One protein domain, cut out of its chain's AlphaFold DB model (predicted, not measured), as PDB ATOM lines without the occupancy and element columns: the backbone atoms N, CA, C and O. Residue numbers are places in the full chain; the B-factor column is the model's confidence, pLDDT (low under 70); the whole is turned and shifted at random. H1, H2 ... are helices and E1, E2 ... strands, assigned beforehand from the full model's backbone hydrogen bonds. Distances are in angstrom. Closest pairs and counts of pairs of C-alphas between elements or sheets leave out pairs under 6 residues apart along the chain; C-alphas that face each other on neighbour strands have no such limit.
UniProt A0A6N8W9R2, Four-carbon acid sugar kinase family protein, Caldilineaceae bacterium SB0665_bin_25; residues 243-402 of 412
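What this domain is: This is residues 243 to 402 of the 412 residues of the protein "Four-carbon acid sugar kinase family protein" of Caldilineaceae bacterium SB0665_bin_25 (UniProt A0A6N8W9R2). A strongly twisted sheet of seven strands runs through the middle, with helices over both faces in three layers: H2, H3 and H4 on one face, H1 and H5 on the other. At one end of the sheet the long strands E5, E6 and E7 fold back and forth, and the sheet curls round H4 and H5. The printed part has 160 residues, in the order E1 H1 E2 H2 E3 H3 E4 H4 E5 E6 E7 H5; the mixed sheet runs E2 E3 E1 E4 E7 E6 E5, and the class is mixed, helices and strands. It is compact, with a radius of gyration of the C-alphas of 14.4 A, and rounded, spanning 40 by 32 by 31 A.

Where its parts are: Find C-alpha 243 at (11.840, -36.438, 34.082), where E1, residues 243 to 246, begins. H1 follows, residues 251 to 266, 23.5 A long, then E2, 272 to 276, H2, 283 to 288, and E3, 295 to 299. H3, residues 311 to 331, starts at (-7.683, -29.307, 48.662) and runs 30.5 A. Next come E4, 336 to 340, and H4, 342 to 351. E5, 356 to 364, bends by 69 degrees at residue 360; E6, 367 to 374, bends by 51 degrees at residue 371. E7, 377 to 384, is 21.9 A long, and H5, 393 to 400, ends at (16.098, -49.489, 39.785).

How they stand to each other: Look first at E1, parallel to E4, with N 245 and O 338 2.9 A apart, and to E3, with N 244 and O 296 2.8 A apart. E2 is parallel to E3, with N 273 and O 295 at 2.8 A; E4 is parallel to E7, with N 337 and O 380 at 2.9 A. E5, E6 and E7 form a meander, each strand the antiparallel neighbour of the one before: N 358 and O 371 are at 2.8 A, N 370 and O 381 at 2.8 A. E2, H2 and E3 are a strand-helix-strand unit, two parallel neighbour strands joined through a helix, with a right-handed crossover. Split units, with other strands between their two, are E1 H1 E2, E3 H3 E4 and E4 H4 E5, also right-handed. H3 touches H4 at a steep tilt of 46 degrees, closest at the C-alphas of Ala 322 and Phe 348, 4.5 A. With residues 323 to 328 alone H3 touches H2, closest at the C-alphas of Val 324 and Ser 283, 4.8 A. H1, with residues 256 to 260 alone, touches H5, closest at the C-alphas of Leu 260 and Val 395, 6.0 A. In H3, H4 and H5 every O i to N i+4 pair is within hydrogen-bond range; H1 has 11 of 12, and H2 has 0 of 2 but 3 of 3 O i to N i+3 pairs.

The domain as a whole: The two C-alphas farthest apart, those of Asp 306 and Gly 376, are 42.6 A apart. The printed part has no cut, and its one long link is E3 to H3, with 11 residues. The mean pLDDT of the printed part is 91.3, and no printed residue is under 70.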
ATOM      1  N   LEU A 243      12.633 -37.581  33.652       96.00
ATOM      2  CA  LEU A 243      11.840 -36.438  34.082       96.00
ATOM      3  C   LEU A 243      11.194 -36.774  35.427       96.00
ATOM      4  O   LEU A 243      10.267 -37.581  35.514       96.00
ATOM      5  N   LEU A 244      11.712 -36.156  36.484       97.19
ATOM      6  CA  LEU A 244      11.206 -36.247  37.844       97.19
ATOM      7  C   LEU A 244      10.256 -35.075  38.107       97.19
ATOM      8  O   LEU A 244      10.675 -33.919  38.095       97.19
ATOM      9  N   VAL A 245       8.986 -35.367  38.379       97.44
ATOM     10  CA  VAL A 245       7.959 -34.353  38.660       97.44
ATOM     11  C   VAL A 245       7.448 -34.531  40.081       97.44
ATOM     12  O   VAL A 245       6.814 -35.538  40.403       97.44
ATOM     13  N   ALA A 246       7.725 -33.553  40.939       96.00
ATOM     14  CA  ALA A 246       7.418 -33.611  42.361       96.00
ATOM     15  C   ALA A 246       6.492 -32.475  42.807       96.00
ATOM     16  O   ALA A 246       6.921 -31.348  43.057       96.00
ATOM     17  N   GLY A 247       5.206 -32.805  42.948       92.00
ATOM     18  CA  GLY A 247       4.166 -31.905  43.456       92.00
ATOM     19  C   GLY A 247       3.589 -32.348  44.801       92.00
ATOM     20  O   GLY A 247       2.517 -31.898  45.194       92.00
ATOM     21  N   SER A 248       4.277 -33.228  45.535       86.88
ATOM     22  CA  SER A 248       3.930 -33.532  46.928       86.88
ATOM     23  C   SER A 248       4.417 -32.423  47.858       86.88
ATOM     24  O   SER A 248       5.585 -32.057  47.792       86.88
ATOM     25  N   GLY A 249       3.548 -31.905  48.733       85.62
ATOM     26  CA  GLY A 249       3.922 -30.930  49.772       85.62
ATOM     27  C   GLY A 249       4.456 -31.574  51.058       85.62
ATOM     28  O   GLY A 249       4.620 -30.908  52.071       85.62
ATOM     29  N   SER A 250       4.660 -32.893  51.062       85.94
ATOM     30  CA  SER A 250       5.115 -33.631  52.241       85.94
ATOM     31  C   SER A 250       6.585 -33.378  52.559       85.94
ATOM     32  O   SER A 250       7.444 -33.401  51.676       85.94
ATOM     33  N   GLU A 251       6.900 -33.294  53.851       87.12
ATOM     34  CA  GLU A 251       8.284 -33.216  54.326       87.12
ATOM     35  C   GLU A 251       9.132 -34.395  53.813       87.12
ATOM     36  O   GLU A 251      10.260 -34.207  53.369       87.12
ATOM     37  N   VAL A 252       8.557 -35.604  53.775       89.31
ATOM     38  CA  VAL A 252       9.210 -36.811  53.241       89.31
ATOM     39  C   VAL A 252       9.708 -36.608  51.805       89.31
ATOM     40  O   VAL A 252      10.866 -36.917  51.523       89.31
ATOM     41  N   ALA A 253       8.874 -36.064  50.910       92.06
ATOM     42  CA  ALA A 253       9.262 -35.843  49.518       92.06
ATOM     43  C   ALA A 253      10.371 -34.790  49.410       92.06
ATOM     44  O   ALA A 253      11.334 -34.985  48.671       92.06
ATOM     45  N   HIS A 254      10.279 -33.706  50.184       92.50
ATOM     46  CA  HIS A 254      11.298 -32.656  50.190       92.50
ATOM     47  C   HIS A 254      12.643 -33.141  50.749       92.50
ATOM     48  O   HIS A 254      13.676 -32.850  50.145       92.50
ATOM     49  N   ARG A 255      12.654 -33.948  51.822       93.56
ATOM     50  CA  ARG A 255      13.883 -34.576  52.348       93.56
ATOM     51  C   ARG A 255      14.541 -35.490  51.313       93.56
ATOM     52  O   ARG A 255      15.746 -35.406  51.103       93.56
ATOM     53  N   GLN A 256      13.750 -36.302  50.614       96.12
ATOM     54  CA  GLN A 256      14.251 -37.188  49.560       96.12
ATOM     55  C   GLN A 256      14.821 -36.422  48.362       96.12
ATOM     56  O   GLN A 256      15.841 -36.822  47.806       96.12
ATOM     57  N   ILE A 257      14.185 -35.317  47.962       96.38
ATOM     58  CA  ILE A 257      14.704 -34.449  46.897       96.38
ATOM     59  C   ILE A 257      16.015 -33.797  47.336       96.38
ATOM     60  O   ILE A 257      16.979 -33.799  46.577       96.38
ATOM     61  N   ALA A 258      16.080 -33.268  48.560       95.88
ATOM     62  CA  ALA A 258      17.304 -32.680  49.091       95.88
ATOM     63  C   ALA A 258      18.450 -33.702  49.127       95.88
ATOM     64  O   ALA A 258      19.575 -33.368  48.768       95.88
ATOM     65  N   HIS A 259      18.159 -34.948  49.507       97.12
ATOM     66  CA  HIS A 259      19.124 -36.042  49.466       97.12
ATOM     67  C   HIS A 259      19.590 -36.365  48.040       97.12
ATOM     68  O   HIS A 259      20.792 -36.431  47.806       97.12
ATOM     69  N   LEU A 260      18.669 -36.476  47.073       97.12
ATOM     70  CA  LEU A 260      19.012 -36.679  45.659       97.12
ATOM     71  C   LEU A 260      19.957 -35.590  45.135       97.12
ATOM     72  O   LEU A 260      20.932 -35.907  44.462       97.12
ATOM     73  N   LEU A 261      19.677 -34.322  45.450       96.81
ATOM     74  CA  LEU A 261      20.514 -33.204  45.016       96.81
ATOM     75  C   LEU A 261      21.935 -33.320  45.579       96.81
ATOM     76  O   LEU A 261      22.877 -33.237  44.801       96.81
ATOM     77  N   ARG A 262      22.082 -33.624  46.879       97.00
ATOM     78  CA  ARG A 262      23.400 -33.859  47.500       97.00
ATOM     79  C   ARG A 262      24.146 -35.020  46.839       97.00
ATOM     80  O   ARG A 262      25.315 -34.890  46.513       97.00
ATOM     81  N   CYS A 263      23.470 -36.139  46.572       95.31
ATOM     82  CA  CYS A 263      24.091 -37.259  45.859       95.31
ATOM     83  C   CYS A 263      24.502 -36.900  44.420       95.31
ATOM     84  O   CYS A 263      25.454 -37.474  43.898       95.31
ATOM     85  N   GLY A 264      23.783 -35.985  43.766       94.38
ATOM     86  CA  GLY A 264      24.081 -35.515  42.413       94.38
ATOM     87  C   GLY A 264      25.280 -34.567  42.315       94.38
ATOM     88  O   GLY A 264      25.799 -34.390  41.209       94.38
ATOM     89  N   ASP A 265      25.717 -33.984  43.435       91.94
ATOM     90  CA  ASP A 265      26.948 -33.190  43.513       91.94
ATOM     91  C   ASP A 265      28.187 -34.100  43.431       91.94
ATOM     92  O   ASP A 265      29.143 -33.775  42.726       91.94
ATOM     93  N   ASP A 266      28.119 -35.285  44.048       92.88
ATOM     94  CA  ASP A 266      29.215 -36.264  44.080       92.88
ATOM     95  C   ASP A 266      29.145 -37.311  42.949       92.88
ATOM     96  O   ASP A 266      30.153 -37.922  42.589       92.88
ATOM     97  N   ASN A 267      27.960 -37.546  42.371       91.12
ATOM     98  CA  ASN A 267      27.741 -38.554  41.333       91.12
ATOM     99  C   ASN A 267      27.105 -37.949  40.065       91.12
ATOM    100  O   ASN A 267      25.892 -37.721  40.031       91.12
ATOM    101  N   PRO A 268      27.868 -37.796  38.962       89.31
ATOM    102  CA  PRO A 268      27.349 -37.274  37.696       89.31
ATOM    103  C   PRO A 268      26.156 -38.050  37.111       89.31
ATOM    104  O   PRO A 268      25.332 -37.443  36.428       89.31
ATOM    105  N   GLN A 269      26.011 -39.353  37.399       89.12
ATOM    106  CA  GLN A 269      24.854 -40.158  36.962       89.12
ATOM    107  C   GLN A 269      23.549 -39.749  37.666       89.12
ATOM    108  O   GLN A 269      22.464 -39.983  37.143       89.12
ATOM    109  N   LEU A 270      23.657 -39.116  38.836       92.75
ATOM    110  CA  LEU A 270      22.550 -38.508  39.580       92.75
ATOM    111  C   LEU A 270      22.506 -36.985  39.400       92.75
ATOM    112  O   LEU A 270      21.724 -36.292  40.055       92.75
ATOM    113  N   GLY A 271      23.335 -36.453  38.499       94.12
ATOM    114  CA  GLY A 271      23.372 -35.041  38.184       94.12
ATOM    115  C   GLY A 271      21.974 -34.542  37.824       94.12
ATOM    116  O   GLY A 271      21.362 -35.006  36.863       94.12
ATOM    117  N   THR A 272      21.481 -33.576  38.589       96.00
ATOM    118  CA  THR A 272      20.101 -33.106  38.478       96.00
ATOM    119  C   THR A 272      20.072 -31.659  38.005       96.00
ATOM    120  O   THR A 272      20.696 -30.789  38.608       96.00
ATOM    121  N   SER A 273      19.335 -31.381  36.928       95.75
ATOM    122  CA  SER A 273      18.937 -30.018  36.576       95.75
ATOM    123  C   SER A 273      17.557 -29.740  37.156       95.75
ATOM    124  O   SER A 273      16.625 -30.507  36.930       95.75
ATOM    125  N   ARG A 274      17.429 -28.675  37.946       96.12
ATOM    126  CA  ARG A 274      16.239 -28.403  38.756       96.12
ATOM    127  C   ARG A 274      15.564 -27.112  38.317       96.12
ATOM    128  O   ARG A 274      16.232 -26.092  38.193       96.12
ATOM    129  N   LEU A 275      14.242 -27.155  38.195       95.69
ATOM    130  CA  LEU A 275      13.373 -25.991  38.056       95.69
ATOM    131  C   LEU A 275      12.321 -26.005  39.173       95.69
ATOM    132  O   LEU A 275      11.615 -26.998  39.376       95.69
ATOM    133  N   ILE A 276      12.229 -24.892  39.899       95.81
ATOM    134  CA  ILE A 276      11.153 -24.641  40.860       95.81
ATOM    135  C   ILE A 276       9.994 -24.009  40.093       95.81
ATOM    136  O   ILE A 276      10.172 -22.958  39.487       95.81
ATOM    137  N   VAL A 277       8.828 -24.644  40.112       94.06
ATOM    138  CA  VAL A 277       7.636 -24.179  39.396       94.06
ATOM    139  C   VAL A 277       6.768 -23.363  40.348       94.06
ATOM    140  O   VAL A 277       6.055 -23.910  41.189       94.06
ATOM    141  N   LEU A 278       6.874 -22.044  40.224       92.56
ATOM    142  CA  LEU A 278       6.034 -21.048  40.891       92.56
ATOM    143  C   LEU A 278       4.742 -20.811  40.086       92.56
ATOM    144  O   LEU A 278       4.732 -21.125  38.900       92.56
ATOM    145  N   PRO A 279       3.662 -20.260  40.672       87.12
ATOM    146  CA  PRO A 279       2.402 -20.001  39.957       87.12
ATOM    147  C   PRO A 279       2.534 -19.203  38.645       87.12
ATOM    148  O   PRO A 279       1.738 -19.381  37.725       87.12
ATOM    149  N   GLU A 280       3.528 -18.326  38.564       89.06
ATOM    150  CA  GLU A 280       3.871 -17.487  37.414       89.06
ATOM    151  C   GLU A 280       4.823 -18.160  36.414       89.06
ATOM    152  O   GLU A 280       5.138 -17.583  35.375       89.06
ATOM    153  N   THR A 281       5.306 -19.370  36.715       91.38
ATOM    154  CA  THR A 281       6.258 -20.085  35.860       91.38
ATOM    155  C   THR A 281       5.567 -20.528  34.582       91.38
ATOM    156  O   THR A 281       4.731 -21.428  34.577       91.38
ATOM    157  N   ASP A 282       5.925 -19.916  33.463       91.88
ATOM    158  CA  ASP A 282       5.422 -20.364  32.176       91.88
ATOM    159  C   ASP A 282       6.126 -21.643  31.700       91.88
ATOM    160  O   ASP A 282       7.120 -22.118  32.258       91.88
ATOM    161  N   SER A 283       5.603 -22.227  30.623       87.25
ATOM    162  CA  SER A 283       6.259 -23.384  30.027       87.25
ATOM    163  C   SER A 283       7.640 -23.033  29.472       87.25
ATOM    164  O   SER A 283       8.510 -23.894  29.494       87.25
ATOM    165  N   ALA A 284       7.887 -21.821  28.962       88.88
ATOM    166  CA  ALA A 284       9.162 -21.433  28.352       88.88
ATOM    167  C   ALA A 284      10.341 -21.518  29.336       88.88
ATOM    168  O   ALA A 284      11.448 -21.861  28.915       88.88
ATOM    169  N   ALA A 285      10.088 -21.355  30.638       89.25
ATOM    170  CA  ALA A 285      11.069 -21.559  31.701       89.25
ATOM    171  C   ALA A 285      11.762 -22.935  31.658       89.25
ATOM    172  O   ALA A 285      12.910 -23.056  32.092       89.25
ATOM    173  N   THR A 286      11.142 -23.973  31.078       89.06
ATOM    174  CA  THR A 286      11.775 -25.300  30.952       89.06
ATOM    175  C   THR A 286      13.007 -25.291  30.042       89.06
ATOM    176  O   THR A 286      13.799 -26.224  30.104       89.06
ATOM    177  N   ALA A 287      13.199 -24.258  29.212       85.88
ATOM    178  CA  ALA A 287      14.408 -24.086  28.403       85.88
ATOM    179  C   ALA A 287      15.668 -23.814  29.251       85.88
ATOM    180  O   ALA A 287      16.779 -23.984  28.758       85.88
ATOM    181  N   SER A 288      15.504 -23.427  30.523       87.56
ATOM    182  CA  SER A 288      16.611 -23.240  31.470       87.56
ATOM    183  C   SER A 288      17.201 -24.553  32.003       87.56
ATOM    184  O   SER A 288      18.282 -24.545  32.595       87.56
ATOM    185  N   LEU A 289      16.516 -25.686  31.803       89.94
ATOM    186  CA  LEU A 289      17.004 -26.988  32.248       89.94
ATOM    187  C   LEU A 289      18.254 -27.381  31.455       89.94
ATOM    188  O   LEU A 289      18.249 -27.421  30.226       89.94
ATOM    189  N   ASN A 290      19.326 -27.709  32.176       90.69
ATOM    190  CA  ASN A 290      20.595 -28.104  31.588       90.69
ATOM    191  C   ASN A 290      20.442 -29.461  30.893       90.69
ATOM    192  O   ASN A 290      20.228 -30.480  31.563       90.69
ATOM    193  N   PRO A 291      20.633 -29.507  29.564       87.00
ATOM    194  CA  PRO A 291      20.328 -30.697  28.824       87.00
ATOM    195  C   PRO A 291      21.304 -31.858  29.051       87.00
ATOM    196  O   PRO A 291      20.959 -32.999  28.742       87.00
ATOM    197  N   THR A 292      22.499 -31.607  29.575       89.31
ATOM    198  CA  THR A 292      23.506 -32.654  29.791       89.31
ATOM    199  C   THR A 292      23.287 -33.429  31.088       89.31
ATOM    200  O   THR A 292      23.898 -34.477  31.282       89.31
ATOM    201  N   ARG A 293      22.408 -32.942  31.975       92.25
ATOM    202  CA  ARG A 293      22.070 -33.631  33.222       92.25
ATOM    203  C   ARG A 293      21.092 -34.786  32.944       92.25
ATOM    204  O   ARG A 293      20.096 -34.558  32.249       92.25
ATOM    205  N   PRO A 294      21.338 -35.995  33.487       92.50
ATOM    206  CA  PRO A 294      20.480 -37.163  33.267       92.50
ATOM    207  C   PRO A 294      19.097 -37.038  33.917       92.50
ATOM    208  O   PRO A 294      18.146 -37.662  33.449       92.50
ATOM    209  N   ILE A 295      18.968 -36.229  34.973       95.00
ATOM    210  CA  ILE A 295      17.706 -36.023  35.689       95.00
ATOM    211  C   ILE A 295      17.266 -34.576  35.516       95.00
ATOM    212  O   ILE A 295      18.014 -33.656  35.856       95.00
ATOM    213  N   TRP A 296      16.035 -34.361  35.051       96.12
ATOM    214  CA  TRP A 296      15.378 -33.060  35.163       96.12
ATOM    215  C   TRP A 296      14.302 -33.126  36.222       96.12
ATOM    216  O   TRP A 296      13.366 -33.918  36.140       96.12
ATOM    217  N   LEU A 297      14.457 -32.279  37.224       96.94
ATOM    218  CA  LEU A 297      13.563 -32.168  38.353       96.94
ATOM    219  C   LEU A 297      12.687 -30.932  38.175       96.94
ATOM    220  O   LEU A 297      13.168 -29.804  38.265       96.94
ATOM    221  N   LEU A 298      11.393 -31.164  37.987       97.12
ATOM    222  CA  LEU A 298      10.360 -30.150  38.127       97.12
ATOM    223  C   LEU A 298       9.704 -30.322  39.482       97.12
ATOM    224  O   LEU A 298       9.177 -31.391  39.794       97.12
ATOM    225  N   GLN A 299       9.721 -29.276  40.292       95.06
ATOM    226  CA  GLN A 299       9.135 -29.354  41.619       95.06
ATOM    227  C   GLN A 299       8.403 -28.088  42.007       95.06
ATOM    228  O   GLN A 299       8.815 -26.982  41.667       95.06
ATOM    229  N   GLN A 300       7.357 -28.252  42.801       91.56
ATOM    230  CA  GLN A 300       6.750 -27.116  43.478       91.56
ATOM    231  C   GLN A 300       7.651 -26.594  44.618       91.56
ATOM    232  O   GLN A 300       8.566 -27.302  45.071       91.56
ATOM    233  N   PRO A 301       7.401 -25.374  45.117       89.44
ATOM    234  CA  PRO A 301       8.026 -24.866  46.330       89.44
ATOM    235  C   PRO A 301       7.735 -25.760  47.529       89.44
ATOM    236  O   PRO A 301       6.649 -26.328  47.646       89.44
ATOM    237  N   GLN A 302       8.700 -25.842  48.440       87.75
ATOM    238  CA  GLN A 302       8.452 -26.453  49.736       87.75
ATOM    239  C   GLN A 302       7.467 -25.578  50.521       87.75
ATOM    240  O   GLN A 302       7.720 -24.376  50.646       87.75
ATOM    241  N   PRO A 303       6.353 -26.139  51.031       84.19
ATOM    242  CA  PRO A 303       5.478 -25.409  51.936       84.19
ATOM    243  C   PRO A 303       6.262 -24.923  53.157       84.19
ATOM    244  O   PRO A 303       7.228 -25.568  53.579       84.19
ATOM    245  N   GLN A 304       5.848 -23.797  53.738       82.56
ATOM    246  CA  GLN A 304       6.389 -23.373  55.028       82.56
ATOM    247  C   GLN A 304       6.164 -24.472  56.083       82.56
ATOM    248  O   GLN A 304       5.208 -25.244  55.953       82.56
ATOM    249  N   PRO A 305       7.017 -24.555  57.123       73.75
ATOM    250  CA  PRO A 305       6.732 -25.392  58.284       73.75
ATOM    251  C   PRO A 305       5.288 -25.161  58.758       73.75
ATOM    252  O   PRO A 305       4.820 -24.026  58.762       73.75
ATOM    253  N   ASP A 306       4.570 -26.243  59.057       70.56
ATOM    254  CA  ASP A 306       3.159 -26.262  59.487       70.56
ATOM    255  C   ASP A 306       2.098 -25.890  58.429       70.56
ATOM    256  O   ASP A 306       0.902 -26.090  58.660       70.56
ATOM    257  N   ALA A 307       2.492 -25.440  57.233       75.62
ATOM    258  CA  ALA A 307       1.549 -25.204  56.144       75.62
ATOM    259  C   ALA A 307       1.073 -26.533  55.532       75.62
ATOM    260  O   ALA A 307       1.840 -27.283  54.923       75.62
ATOM    261  N   VAL A 308      -0.227 -26.811  55.646       71.25
ATOM    262  CA  VAL A 308      -0.855 -27.960  54.985       71.25
ATOM    263  C   VAL A 308      -1.272 -27.558  53.575       71.25
ATOM    264  O   VAL A 308      -2.204 -26.780  53.391       71.25
ATOM    265  N   LEU A 309      -0.596 -28.116  52.572       78.31
ATOM    266  CA  LEU A 309      -1.002 -27.984  51.176       78.31
ATOM    267  C   LEU A 309      -1.975 -29.116  50.814       78.31
ATOM    268  O   LEU A 309      -1.543 -30.230  50.508       78.31
ATOM    269  N   ASP A 310      -3.276 -28.831  50.868       78.19
ATOM    270  CA  ASP A 310      -4.352 -29.771  50.520       78.19
ATOM    271  C   ASP A 310      -5.515 -29.053  49.803       78.19
ATOM    272  O   ASP A 310      -5.552 -27.824  49.705       78.19
ATOM    273  N   GLY A 311      -6.464 -29.821  49.276       82.75
ATOM    274  CA  GLY A 311      -7.683 -29.307  48.662       82.75
ATOM    275  C   GLY A 311      -7.472 -28.624  47.300       82.75
ATOM    276  O   GLY A 311      -6.522 -28.931  46.573       82.75
ATOM    277  N   PRO A 312      -8.384 -27.710  46.907       85.81
ATOM    278  CA  PRO A 312      -8.393 -27.113  45.569       85.81
ATOM    279  C   PRO A 312      -7.109 -26.360  45.201       85.81
ATOM    280  O   PRO A 312      -6.655 -26.457  44.064       85.81
ATOM    281  N   GLU A 313      -6.497 -25.650  46.153       87.25
ATOM    282  CA  GLU A 313      -5.257 -24.901  45.917       87.25
ATOM    283  C   GLU A 313      -4.083 -25.841  45.608       87.25
ATOM    284  O   GLU A 313      -3.366 -25.648  44.623       87.25
ATOM    285  N   ALA A 314      -3.917 -26.901  46.407       87.25
ATOM    286  CA  ALA A 314      -2.908 -27.929  46.164       87.25
ATOM    287  C   ALA A 314      -3.070 -28.551  44.775       87.25
ATOM    288  O   ALA A 314      -2.096 -28.728  44.040       87.25
ATOM    289  N   ARG A 315      -4.318 -28.820  44.387       89.75
ATOM    290  CA  ARG A 315      -4.645 -29.403  43.090       89.75
ATOM    291  C   ARG A 315      -4.387 -28.446  41.928       89.75
ATOM    292  O   ARG A 315      -3.881 -28.884  40.901       89.75
ATOM    293  N   GLN A 316      -4.657 -27.153  42.092       91.88
ATOM    294  CA  GLN A 316      -4.325 -26.134  41.093       91.88
ATOM    295  C   GLN A 316      -2.808 -26.023  40.887       91.88
ATOM    296  O   GLN A 316      -2.342 -25.945  39.751       91.88
ATOM    297  N   ARG A 317      -2.024 -26.067  41.972       92.69
ATOM    298  CA  ARG A 317      -0.554 -26.090  41.888       92.69
ATOM    299  C   ARG A 317      -0.046 -27.360  41.211       92.69
ATOM    300  O   ARG A 317       0.826 -27.277  40.348       92.69
ATOM    301  N   ALA A 318      -0.617 -28.516  41.549       93.56
ATOM    302  CA  ALA A 318      -0.289 -29.783  40.903       93.56
ATOM    303  C   ALA A 318      -0.638 -29.777  39.405       93.56
ATOM    304  O   ALA A 318       0.155 -30.266  38.605       93.56
ATOM    305  N   ASP A 319      -1.772 -29.184  39.016       94.88
ATOM    306  CA  ASP A 319      -2.170 -29.024  37.613       94.88
ATOM    307  C   ASP A 319      -1.213 -28.096  36.858       94.88
ATOM    308  O   ASP A 319      -0.768 -28.406  35.755       94.88
ATOM    309  N   HIS A 320      -0.829 -26.975  37.468       95.75
ATOM    310  CA  HIS A 320       0.139 -26.060  36.875       95.75
ATOM    311  C   HIS A 320       1.511 -26.719  36.672       95.75
ATOM    312  O   HIS A 320       2.049 -26.679  35.563       95.75
ATOM    313  N   LEU A 321       2.030 -27.406  37.696       96.38
ATOM    314  CA  LEU A 321       3.246 -28.216  37.596       96.38
ATOM    315  C   LEU A 321       3.125 -29.275  36.492       96.38
ATOM    316  O   LEU A 321       4.071 -29.489  35.732       96.38
ATOM    317  N   ALA A 322       1.957 -29.910  36.378       95.38
ATOM    318  CA  ALA A 322       1.696 -30.904  35.356       95.38
ATOM    319  C   ALA A 322       1.743 -30.325  33.937       95.38
ATOM    320  O   ALA A 322       2.412 -30.896  33.076       95.38
ATOM    321  N   ARG A 323       1.130 -29.158  33.708       95.50
ATOM    322  CA  ARG A 323       1.196 -28.446  32.422       95.50
ATOM    323  C   ARG A 323       2.622 -28.052  32.048       95.50
ATOM    324  O   ARG A 323       3.047 -28.292  30.919       95.50
ATOM    325  N   VAL A 324       3.376 -27.477  32.990       95.81
ATOM    326  CA  VAL A 324       4.781 -27.093  32.763       95.81
ATOM    327  C   VAL A 324       5.622 -28.321  32.419       95.81
ATOM    328  O   VAL A 324       6.419 -28.285  31.482       95.81
ATOM    329  N   GLY A 325       5.419 -29.435  33.120       95.12
ATOM    330  CA  GLY A 325       6.192 -30.638  32.855       95.12
ATOM    331  C   GLY A 325       5.777 -31.420  31.609       95.12
ATOM    332  O   GLY A 325       6.653 -31.984  30.957       95.12
ATOM    333  N   ALA A 326       4.507 -31.386  31.202       93.75
ATOM    334  CA  ALA A 326       4.093 -31.894  29.894       93.75
ATOM    335  C   ALA A 326       4.785 -31.114  28.763       93.75
ATOM    336  O   ALA A 326       5.315 -31.710  27.825       93.75
ATOM    337  N   ALA A 327       4.890 -29.786  28.894       91.50
ATOM    338  CA  ALA A 327       5.640 -28.964  27.948       91.50
ATOM    339  C   ALA A 327       7.152 -29.262  27.965       91.50
ATOM    340  O   ALA A 327       7.784 -29.283  26.906       91.50
ATOM    341  N   ALA A 328       7.736 -29.535  29.140       92.38
ATOM    342  CA  ALA A 328       9.129 -29.974  29.246       92.38
ATOM    343  C   ALA A 328       9.363 -31.292  28.488       92.38
ATOM    344  O   ALA A 328      10.305 -31.384  27.700       92.38
ATOM    345  N   LEU A 329       8.473 -32.275  28.674       91.94
ATOM    346  CA  LEU A 329       8.545 -33.577  28.008       91.94
ATOM    347  C   LEU A 329       8.372 -33.465  26.487       91.94
ATOM    348  O   LEU A 329       9.093 -34.123  25.739       91.94
ATOM    349  N   ALA A 330       7.454 -32.610  26.024       89.88
ATOM    350  CA  ALA A 330       7.218 -32.376  24.600       89.88
ATOM    351  C   ALA A 330       8.436 -31.749  23.905       89.88
ATOM    352  O   ALA A 330       8.784 -32.129  22.787       89.88
ATOM    353  N   ARG A 331       9.117 -30.808  24.573       87.38
ATOM    354  CA  ARG A 331      10.355 -30.211  24.049       87.38
ATOM    355  C   ARG A 331      11.498 -31.202  24.021       87.38
ATOM    356  O   ARG A 331      12.334 -31.141  23.119       87.38
ATOM    357  N   ARG A 332      11.565 -32.081  25.018       86.12
ATOM    358  CA  ARG A 332      12.624 -33.069  25.078       86.12
ATOM    359  C   ARG A 332      12.153 -34.346  25.782       86.12
ATOM    360  O   ARG A 332      11.986 -34.345  27.001       86.12
ATOM    361  N   PRO A 333      11.969 -35.435  25.015       88.44
ATOM    362  CA  PRO A 333      11.529 -36.710  25.557       88.44
ATOM    363  C   PRO A 333      12.475 -37.234  26.639       88.44
ATOM    364  O   PRO A 333      13.692 -37.104  26.512       88.44
ATOM    365  N   ALA A 334      11.892 -37.859  27.659       89.56
ATOM    366  CA  ALA A 334      12.597 -38.622  28.679       89.56
ATOM    367  C   ALA A 334      12.285 -40.116  28.520       89.56
ATOM    368  O   ALA A 334      11.183 -40.481  28.097       89.56
ATOM    369  N   ASP A 335      13.233 -40.979  28.881       88.00
ATOM    370  CA  ASP A 335      13.055 -42.435  28.845       88.00
ATOM    371  C   ASP A 335      12.122 -42.922  29.959       88.00
ATOM    372  O   ASP A 335      11.336 -43.856  29.765       88.00
ATOM    373  N   VAL A 336      12.194 -42.271  31.127       92.38
ATOM    374  CA  VAL A 336      11.371 -42.591  32.297       92.38
ATOM    375  C   VAL A 336      10.784 -41.326  32.908       92.38
ATOM    376  O   VAL A 336      11.463 -40.319  33.113       92.38
ATOM    377  N   LEU A 337       9.508 -41.415  33.262       95.75
ATOM    378  CA  LEU A 337       8.815 -40.438  34.088       95.75
ATOM    379  C   LEU A 337       8.811 -40.937  35.532       95.75
ATOM    380  O   LEU A 337       8.335 -42.039  35.796       95.75
ATOM    381  N   LEU A 338       9.310 -40.140  36.474       96.69
ATOM    382  CA  LEU A 338       9.193 -40.423  37.904       96.69
ATOM    383  C   LEU A 338       8.261 -39.385  38.530       96.69
ATOM    384  O   LEU A 338       8.599 -38.211  38.641       96.69
ATOM    385  N   LEU A 339       7.062 -39.816  38.918       97.38
ATOM    386  CA  LEU A 339       5.994 -38.940  39.394       97.38
ATOM    387  C   LEU A 339       5.831 -39.095  40.909       97.38
ATOM    388  O   LEU A 339       5.573 -40.195  41.405       97.38
ATOM    389  N   VAL A 340       5.979 -37.994  41.649       95.88
ATOM    390  CA  VAL A 340       5.916 -37.976  43.118       95.88
ATOM    391  C   VAL A 340       4.672 -37.227  43.589       95.88
ATOM    392  O   VAL A 340       4.607 -36.000  43.515       95.88
ATOM    393  N   GLY A 341       3.712 -37.978  44.135       91.56
ATOM    394  CA  GLY A 341       2.414 -37.470  44.596       91.56
ATOM    395  C   GLY A 341       1.235 -37.960  43.747       91.56
ATOM    396  O   GLY A 341       1.359 -38.130  42.538       91.56
ATOM    397  N   GLY A 342       0.087 -38.193  44.396       90.12
ATOM    398  CA  GLY A 342      -1.117 -38.737  43.755       90.12
ATOM    399  C   GLY A 342      -1.748 -37.782  42.746       90.12
ATOM    400  O   GLY A 342      -1.884 -38.146  41.580       90.12
ATOM    401  N   ASP A 343      -2.067 -36.554  43.169       90.69
ATOM    402  CA  ASP A 343      -2.627 -35.528  42.279       90.69
ATOM    403  C   ASP A 343      -1.653 -35.163  41.160       90.69
ATOM    404  O   ASP A 343      -2.048 -35.080  40.000       90.69
ATOM    405  N   THR A 344      -0.364 -35.017  41.487       93.44
ATOM    406  CA  THR A 344       0.686 -34.747  40.498       93.44
ATOM    407  C   THR A 344       0.724 -35.830  39.432       93.44
ATOM    408  O   THR A 344       0.661 -35.508  38.253       93.44
ATOM    409  N   ALA A 345       0.779 -37.108  39.825       95.19
ATOM    410  CA  ALA A 345       0.796 -38.203  38.866       95.19
ATOM    411  C   ALA A 345      -0.479 -38.230  38.012       95.19
ATOM    412  O   ALA A 345      -0.393 -38.368  36.795       95.19
ATOM    413  N   MET A 346      -1.650 -38.048  38.631       94.00
ATOM    414  CA  MET A 346      -2.935 -38.077  37.933       94.00
ATOM    415  C   MET A 346      -3.041 -36.967  36.888       94.00
ATOM    416  O   MET A 346      -3.327 -37.232  35.723       94.00
ATOM    417  N   LEU A 347      -2.800 -35.723  37.296       94.75
ATOM    418  CA  LEU A 347      -2.932 -34.562  36.421       94.75
ATOM    419  C   LEU A 347      -1.871 -34.586  35.322       94.75
ATOM    420  O   LEU A 347      -2.197 -34.339  34.166       94.75
ATOM    421  N   PHE A 348      -0.633 -34.968  35.648       96.12
ATOM    422  CA  PHE A 348       0.436 -35.123  34.660       96.12
ATOM    423  C   PHE A 348       0.064 -36.128  33.572       96.12
ATOM    424  O   PHE A 348       0.139 -35.814  32.389       96.12
ATOM    425  N   LEU A 349      -0.399 -37.317  33.957       95.44
ATOM    426  CA  LEU A 349      -0.772 -38.358  33.001       95.44
ATOM    427  C   LEU A 349      -2.010 -37.988  32.173       95.44
ATOM    428  O   LEU A 349      -2.060 -38.327  30.993       95.44
ATOM    429  N   ARG A 350      -2.962 -37.242  32.751       92.94
ATOM    430  CA  ARG A 350      -4.102 -36.669  32.016       92.94
ATOM    431  C   ARG A 350      -3.659 -35.653  30.964       92.94
ATOM    432  O   ARG A 350      -4.114 -35.737  29.830       92.94
ATOM    433  N   HIS A 351      -2.744 -34.738  31.302       94.12
ATOM    434  CA  HIS A 351      -2.172 -33.786  30.332       94.12
ATOM    435  C   HIS A 351      -1.419 -34.486  29.198       94.12
ATOM    436  O   HIS A 351      -1.373 -33.970  28.087       94.12
ATOM    437  N   LEU A 352      -0.872 -35.673  29.461       93.62
ATOM    438  CA  LEU A 352      -0.237 -36.525  28.455       93.62
ATOM    439  C   LEU A 352      -1.213 -37.437  27.689       93.62
ATOM    440  O   LEU A 352      -0.773 -38.255  26.883       93.62
ATOM    441  N   GLY A 353      -2.521 -37.347  27.953       92.19
ATOM    442  CA  GLY A 353      -3.538 -38.164  27.286       92.19
ATOM    443  C   GLY A 353      -3.427 -39.666  27.570       92.19
ATOM    444  O   GLY A 353      -3.891 -40.484  26.774       92.19
ATOM    445  N   ALA A 354      -2.790 -40.062  28.676       92.75
ATOM    446  CA  ALA A 354      -2.641 -41.469  29.023       92.75
ATOM    447  C   ALA A 354      -3.978 -42.043  29.520       92.75
ATOM    448  O   ALA A 354      -4.481 -41.645  30.564       92.75
ATOM    449  N   ALA A 355      -4.517 -43.043  28.817       91.75
ATOM    450  CA  ALA A 355      -5.784 -43.680  29.197       91.75
ATOM    451  C   ALA A 355      -5.619 -44.788  30.258       91.75
ATOM    452  O   ALA A 355      -6.498 -45.027  31.093       91.75
ATOM    453  N   ARG A 356      -4.496 -45.519  30.213       94.50
ATOM    454  CA  ARG A 356      -4.199 -46.636  31.123       94.50
ATOM    455  C   ARG A 356      -2.703 -46.888  31.257       94.50
ATOM    456  O   ARG A 356      -1.936 -46.616  30.335       94.50
ATOM    457  N   LEU A 357      -2.326 -47.511  32.366       95.88
ATOM    458  CA  LEU A 357      -0.972 -47.949  32.673       95.88
ATOM    459  C   LEU A 357      -0.951 -49.457  32.923       95.88
ATOM    460  O   LEU A 357      -1.712 -49.968  33.744       95.88
ATOM    461  N   LYS A 358      -0.060 -50.182  32.252       95.56
ATOM    462  CA  LYS A 358       0.236 -51.583  32.566       95.56
ATOM    463  C   LYS A 358       1.320 -51.623  33.637       95.56
ATOM    464  O   LYS A 358       2.376 -51.030  33.455       95.56
ATOM    465  N   VAL A 359       1.087 -52.339  34.735       95.19
ATOM    466  CA  VAL A 359       2.095 -52.488  35.791       95.19
ATOM    467  C   VAL A 359       3.117 -53.539  35.369       95.19
ATOM    468  O   VAL A 359       2.786 -54.712  35.188       95.19
ATOM    469  N   GLU A 360       4.372 -53.124  35.225       92.50
ATOM    470  CA  GLU A 360       5.465 -54.004  34.809       92.50
ATOM    471  C   GLU A 360       6.094 -54.710  36.009       92.50
ATOM    472  O   GLU A 360       6.306 -55.923  35.961       92.50
ATOM    473  N   GLN A 361       6.343 -53.972  37.095       90.62
ATOM    474  CA  GLN A 361       6.878 -54.505  38.348       90.62
ATOM    475  C   GLN A 361       6.648 -53.554  39.531       90.62
ATOM    476  O   GLN A 361       6.379 -52.369  39.353       90.62
ATOM    477  N   GLU A 362       6.805 -54.074  40.747       92.44
ATOM    478  CA  GLU A 362       6.925 -53.277  41.970       92.44
ATOM    479  C   GLU A 362       8.407 -52.926  42.179       92.44
ATOM    480  O   GLU A 362       9.215 -53.821  42.429       92.44
ATOM    481  N   LEU A 363       8.780 -51.646  42.044       92.00
ATOM    482  CA  LEU A 363      10.165 -51.205  42.255       92.00
ATOM    483  C   LEU A 363      10.508 -51.235  43.739       92.00
ATOM    484  O   LEU A 363      11.528 -51.790  44.116       92.00
ATOM    485  N   LEU A 364       9.641 -50.659  44.564       92.62
ATOM    486  CA  LEU A 364       9.692 -50.670  46.026       92.62
ATOM    487  C   LEU A 364       8.279 -50.919  46.558       92.62
ATOM    488  O   LEU A 364       7.334 -50.717  45.794       92.62
ATOM    489  N   PRO A 365       8.095 -51.323  47.831       89.69
ATOM    490  CA  PRO A 365       6.769 -51.572  48.395       89.69
ATOM    491  C   PRO A 365       5.779 -50.427  48.124       89.69
ATOM    492  O   PRO A 365       5.909 -49.335  48.679       89.69
ATOM    493  N   GLY A 366       4.783 -50.682  47.274       87.69
ATOM    494  CA  GLY A 366       3.757 -49.719  46.861       87.69
ATOM    495  C   GLY A 366       4.180 -48.661  45.837       87.69
ATOM    496  O   GLY A 366       3.482 -47.664  45.659       87.69
ATOM    497  N   MET A 367       5.317 -48.855  45.167       94.31
ATOM    498  CA  MET A 367       5.861 -47.951  44.148       94.31
ATOM    499  C   MET A 367       6.056 -48.726  42.837       94.31
ATOM    500  O   MET A 367       7.097 -49.368  42.644       94.31
ATOM    501  N   PRO A 368       5.055 -48.740  41.939       95.12
ATOM    502  CA  PRO A 368       5.154 -49.482  40.691       95.12
ATOM    503  C   PRO A 368       6.013 -48.768  39.648       95.12
ATOM    504  O   PRO A 368       6.007 -47.539  39.548       95.12
ATOM    505  N   LEU A 369       6.642 -49.574  38.793       95.25
ATOM    506  CA  LEU A 369       6.988 -49.193  37.430       95.25
ATOM    507  C   LEU A 369       5.873 -49.651  36.497       95.25
ATOM    508  O   LEU A 369       5.506 -50.830  36.480       95.25
ATOM    509  N   CYS A 370       5.379 -48.727  35.692       95.25
ATOM    510  CA  CYS A 370       4.360 -48.974  34.694       95.25
ATOM    511  C   CYS A 370       4.870 -48.655  33.290       95.25
ATOM    512  O   CYS A 370       5.813 -47.886  33.124       95.25
ATOM    513  N   SER A 371       4.197 -49.202  32.284       93.62
ATOM    514  CA  SER A 371       4.259 -48.728  30.907       93.62
ATOM    515  C   SER A 371       2.913 -48.114  30.511       93.62
ATOM    516  O   SER A 371       1.848 -48.623  30.870       93.62
ATOM    517  N   GLY A 372       2.953 -46.996  29.794       92.19
ATOM    518  CA  GLY A 372       1.783 -46.325  29.230       92.19
ATOM    519  C   GLY A 372       2.061 -45.888  27.797       92.19
ATOM    520  O   GLY A 372       3.221 -45.732  27.418       92.19
ATOM    521  N   VAL A 373       1.010 -45.711  26.998       89.44
ATOM    522  CA  VAL A 373       1.138 -45.111  25.662       89.44
ATOM    523  C   VAL A 373       0.872 -43.618  25.788       89.44
ATOM    524  O   VAL A 373      -0.233 -43.231  26.158       89.44
ATOM    525  N   ILE A 374       1.884 -42.806  25.494       86.31
ATOM    526  CA  ILE A 374       1.837 -41.340  25.485       86.31
ATOM    527  C   ILE A 374       2.272 -40.894  24.088       86.31
ATOM    528  O   ILE A 374       3.340 -41.294  23.627       86.31
ATOM    529  N   ASP A 375       1.425 -40.139  23.384       83.12
ATOM    530  CA  ASP A 375       1.664 -39.692  21.999       83.12
ATOM    531  C   ASP A 375       2.119 -40.823  21.053       83.12
ATOM    532  O   ASP A 375       3.057 -40.692  20.263       83.12
ATOM    533  N   GLY A 376       1.485 -41.995  21.175       83.38
ATOM    534  CA  GLY A 376       1.800 -43.183  20.374       83.38
ATOM    535  C   GLY A 376       3.107 -43.896  20.750       83.38
ATOM    536  O   GLY A 376       3.467 -44.882  20.108       83.38
ATOM    537  N   ARG A 377       3.815 -43.445  21.792       84.75
ATOM    538  CA  ARG A 377       5.065 -44.043  22.278       84.75
ATOM    539  C   ARG A 377       4.844 -44.777  23.592       84.75
ATOM    540  O   ARG A 377       4.110 -44.318  24.458       84.75
ATOM    541  N   SER A 378       5.507 -45.921  23.748       87.62
ATOM    542  CA  SER A 378       5.552 -46.624  25.031       87.62
ATOM    543  C   SER A 378       6.528 -45.914  25.967       87.62
ATOM    544  O   SER A 378       7.728 -45.899  25.698       87.62
ATOM    545  N   THR A 379       6.026 -45.390  27.080       90.00
ATOM    546  CA  THR A 379       6.797 -44.645  28.082       90.00
ATOM    547  C   THR A 379       6.769 -45.373  29.418       90.00
ATOM    548  O   THR A 379       5.720 -45.855  29.854       90.00
ATOM    549  N   LEU A 380       7.928 -45.448  30.076       93.50
ATOM    550  CA  LEU A 380       8.050 -45.994  31.422       93.50
ATOM    551  C   LEU A 380       7.703 -44.927  32.465       93.50
ATOM    552  O   LEU A 380       8.164 -43.792  32.386       93.50
ATOM    553  N   ILE A 381       6.882 -45.299  33.444       95.69
ATOM    554  CA  ILE A 381       6.337 -44.390  34.454       95.69
ATOM    555  C   ILE A 381       6.480 -45.038  35.828       95.69
ATOM    556  O   ILE A 381       5.814 -46.028  36.131       95.69
ATOM    557  N   ALA A 382       7.332 -44.474  36.672       96.00
ATOM    558  CA  ALA A 382       7.433 -44.822  38.077       96.00
ATOM    559  C   ALA A 382       6.553 -43.877  38.905       96.00
ATOM    560  O   ALA A 382       6.651 -42.655  38.784       96.00
ATOM    561  N   ILE A 383       5.690 -44.437  39.756       96.75
ATOM    562  CA  ILE A 383       4.798 -43.657  40.625       96.75
ATOM    563  C   ILE A 383       5.228 -43.848  42.072       96.75
ATOM    564  O   ILE A 383       5.293 -44.970  42.574       96.75
ATOM    565  N   LYS A 384       5.476 -42.736  42.758       95.12
ATOM    566  CA  LYS A 384       5.848 -42.712  44.167       95.12
ATOM    567  C   LYS A 384       4.808 -41.924  44.973       95.12
ATOM    568  O   LYS A 384       4.639 -40.721  44.750       95.12
ATOM    569  N   PRO A 385       4.158 -42.538  45.974       91.31
ATOM    570  CA  PRO A 385       3.333 -41.794  46.915       91.31
ATOM    571  C   PRO A 385       4.169 -40.770  47.695       91.31
ATOM    572  O   PRO A 385       5.261 -41.068  48.183       91.31
ATOM    573  N   GLY A 386       3.644 -39.555  47.848       87.69
ATOM    574  CA  GLY A 386       4.417 -38.421  48.365       87.69
ATOM    575  C   GLY A 386       4.956 -38.593  49.789       87.69
ATOM    576  O   GLY A 386       6.006 -38.058  50.128       87.69
ATOM    577  N   ARG A 387       4.267 -39.352  50.644       85.69
ATOM    578  CA  ARG A 387       4.644 -39.534  52.058       85.69
ATOM    579  C   ARG A 387       5.366 -40.860  52.339       85.69
ATOM    580  O   ARG A 387       5.474 -41.257  53.488       85.69
ATOM    581  N   PHE A 388       5.757 -41.606  51.305       85.50
ATOM    582  CA  PHE A 388       6.250 -42.977  51.465       85.50
ATOM    583  C   PHE A 388       7.764 -43.045  51.276       85.50
ATOM    584  O   PHE A 388       8.330 -42.279  50.495       85.50
ATOM    585  N   GLY A 389       8.393 -44.032  51.911       87.19
ATOM    586  CA  GLY A 389       9.819 -44.320  51.775       87.19
ATOM    587  C   GLY A 389      10.711 -43.470  52.677       87.19
ATOM    588  O   GLY A 389      10.283 -42.476  53.260       87.19
ATOM    589  N   GLU A 390      11.967 -43.882  52.753       90.75
ATOM    590  CA  GLU A 390      13.030 -43.267  53.547       90.75
ATOM    591  C   GLU A 390      13.777 -42.198  52.736       90.75
ATOM    592  O   GLU A 390      13.449 -41.931  51.579       90.75
ATOM    593  N   GLU A 391      14.780 -41.555  53.333       93.44
ATOM    594  CA  GLU A 391      15.524 -40.455  52.705       93.44
ATOM    595  C   GLU A 391      16.163 -40.853  51.356       93.44
ATOM    596  O   GLU A 391      16.053 -40.110  50.381       93.44
ATOM    597  N   GLY A 392      16.728 -42.062  51.259       94.69
ATOM    598  CA  GLY A 392      17.380 -42.578  50.047       94.69
ATOM    599  C   GLY A 392      16.438 -43.088  48.948       94.69
ATOM    600  O   GLY A 392      16.895 -43.471  47.873       94.69
ATOM    601  N   THR A 393      15.118 -43.092  49.169       94.94
ATOM    602  CA  THR A 393      14.162 -43.762  48.266       94.94
ATOM    603  C   THR A 393      14.198 -43.251  46.825       94.94
ATOM    604  O   THR A 393      14.038 -44.050  45.906       94.94
ATOM    605  N   LEU A 394      14.384 -41.946  46.585       95.88
ATOM    606  CA  LEU A 394      14.458 -41.444  45.205       95.88
ATOM    607  C   LEU A 394      15.709 -41.957  44.487       95.88
ATOM    608  O   LEU A 394      15.598 -42.404  43.353       95.88
ATOM    609  N   VAL A 395      16.863 -41.959  45.156       95.25
ATOM    610  CA  VAL A 395      18.116 -42.493  44.601       95.25
ATOM    611  C   VAL A 395      17.973 -43.982  44.289       95.25
ATOM    612  O   VAL A 395      18.344 -44.425  43.204       95.25
ATOM    613  N   GLU A 396      17.355 -44.747  45.191       94.81
ATOM    614  CA  GLU A 396      17.094 -46.167  44.967       94.81
ATOM    615  C   GLU A 396      16.154 -46.408  43.774       94.81
ATOM    616  O   GLU A 396      16.436 -47.258  42.929       94.81
ATOM    617  N   LEU A 397      15.058 -45.646  43.658       93.69
ATOM    618  CA  LEU A 397      14.150 -45.734  42.509       93.69
ATOM    619  C   LEU A 397      14.872 -45.420  41.197       93.69
ATOM    620  O   LEU A 397      14.702 -46.164  40.235       93.69
ATOM    621  N   LEU A 398      15.689 -44.362  41.170       92.06
ATOM    622  CA  LEU A 398      16.490 -43.970  40.006       92.06
ATOM    623  C   LEU A 398      17.453 -45.098  39.598       92.06
ATOM    624  O   LEU A 398      17.541 -45.441  38.418       92.06
ATOM    625  N   GLY A 399      18.095 -45.752  40.567       89.50
ATOM    626  CA  GLY A 399      18.926 -46.928  40.304       89.50
ATOM    627  C   GLY A 399      18.147 -48.113  39.738       89.50
ATOM    628  O   GLY A 399      18.558 -48.710  38.744       89.50
ATOM    629  N   ARG A 400      16.962 -48.406  40.287       88.56
ATOM    630  CA  ARG A 400      16.098 -49.489  39.785       88.56
ATOM    631  C   ARG A 400      15.514 -49.206  38.402       88.56
ATOM    632  O   ARG A 400      15.204 -50.158  37.692       88.56
ATOM    633  N   VAL A 401      15.381 -47.938  38.004       86.25
ATOM    634  CA  VAL A 401      15.030 -47.563  36.625       86.25
ATOM    635  C   VAL A 401      16.245 -47.441  35.707       86.25
ATOM    636  O   VAL A 401      16.094 -47.057  34.561       86.25
ATOM    637  N   GLY A 402      17.430 -47.874  36.137       75.69
ATOM    638  CA  GLY A 402      18.583 -48.045  35.254       75.69
ATOM    639  C   GLY A 402      19.419 -46.785  35.038       75.69
ATOM    640  O   GLY A 402      20.232 -46.773  34.113       75.69
TER     641      GLY A 402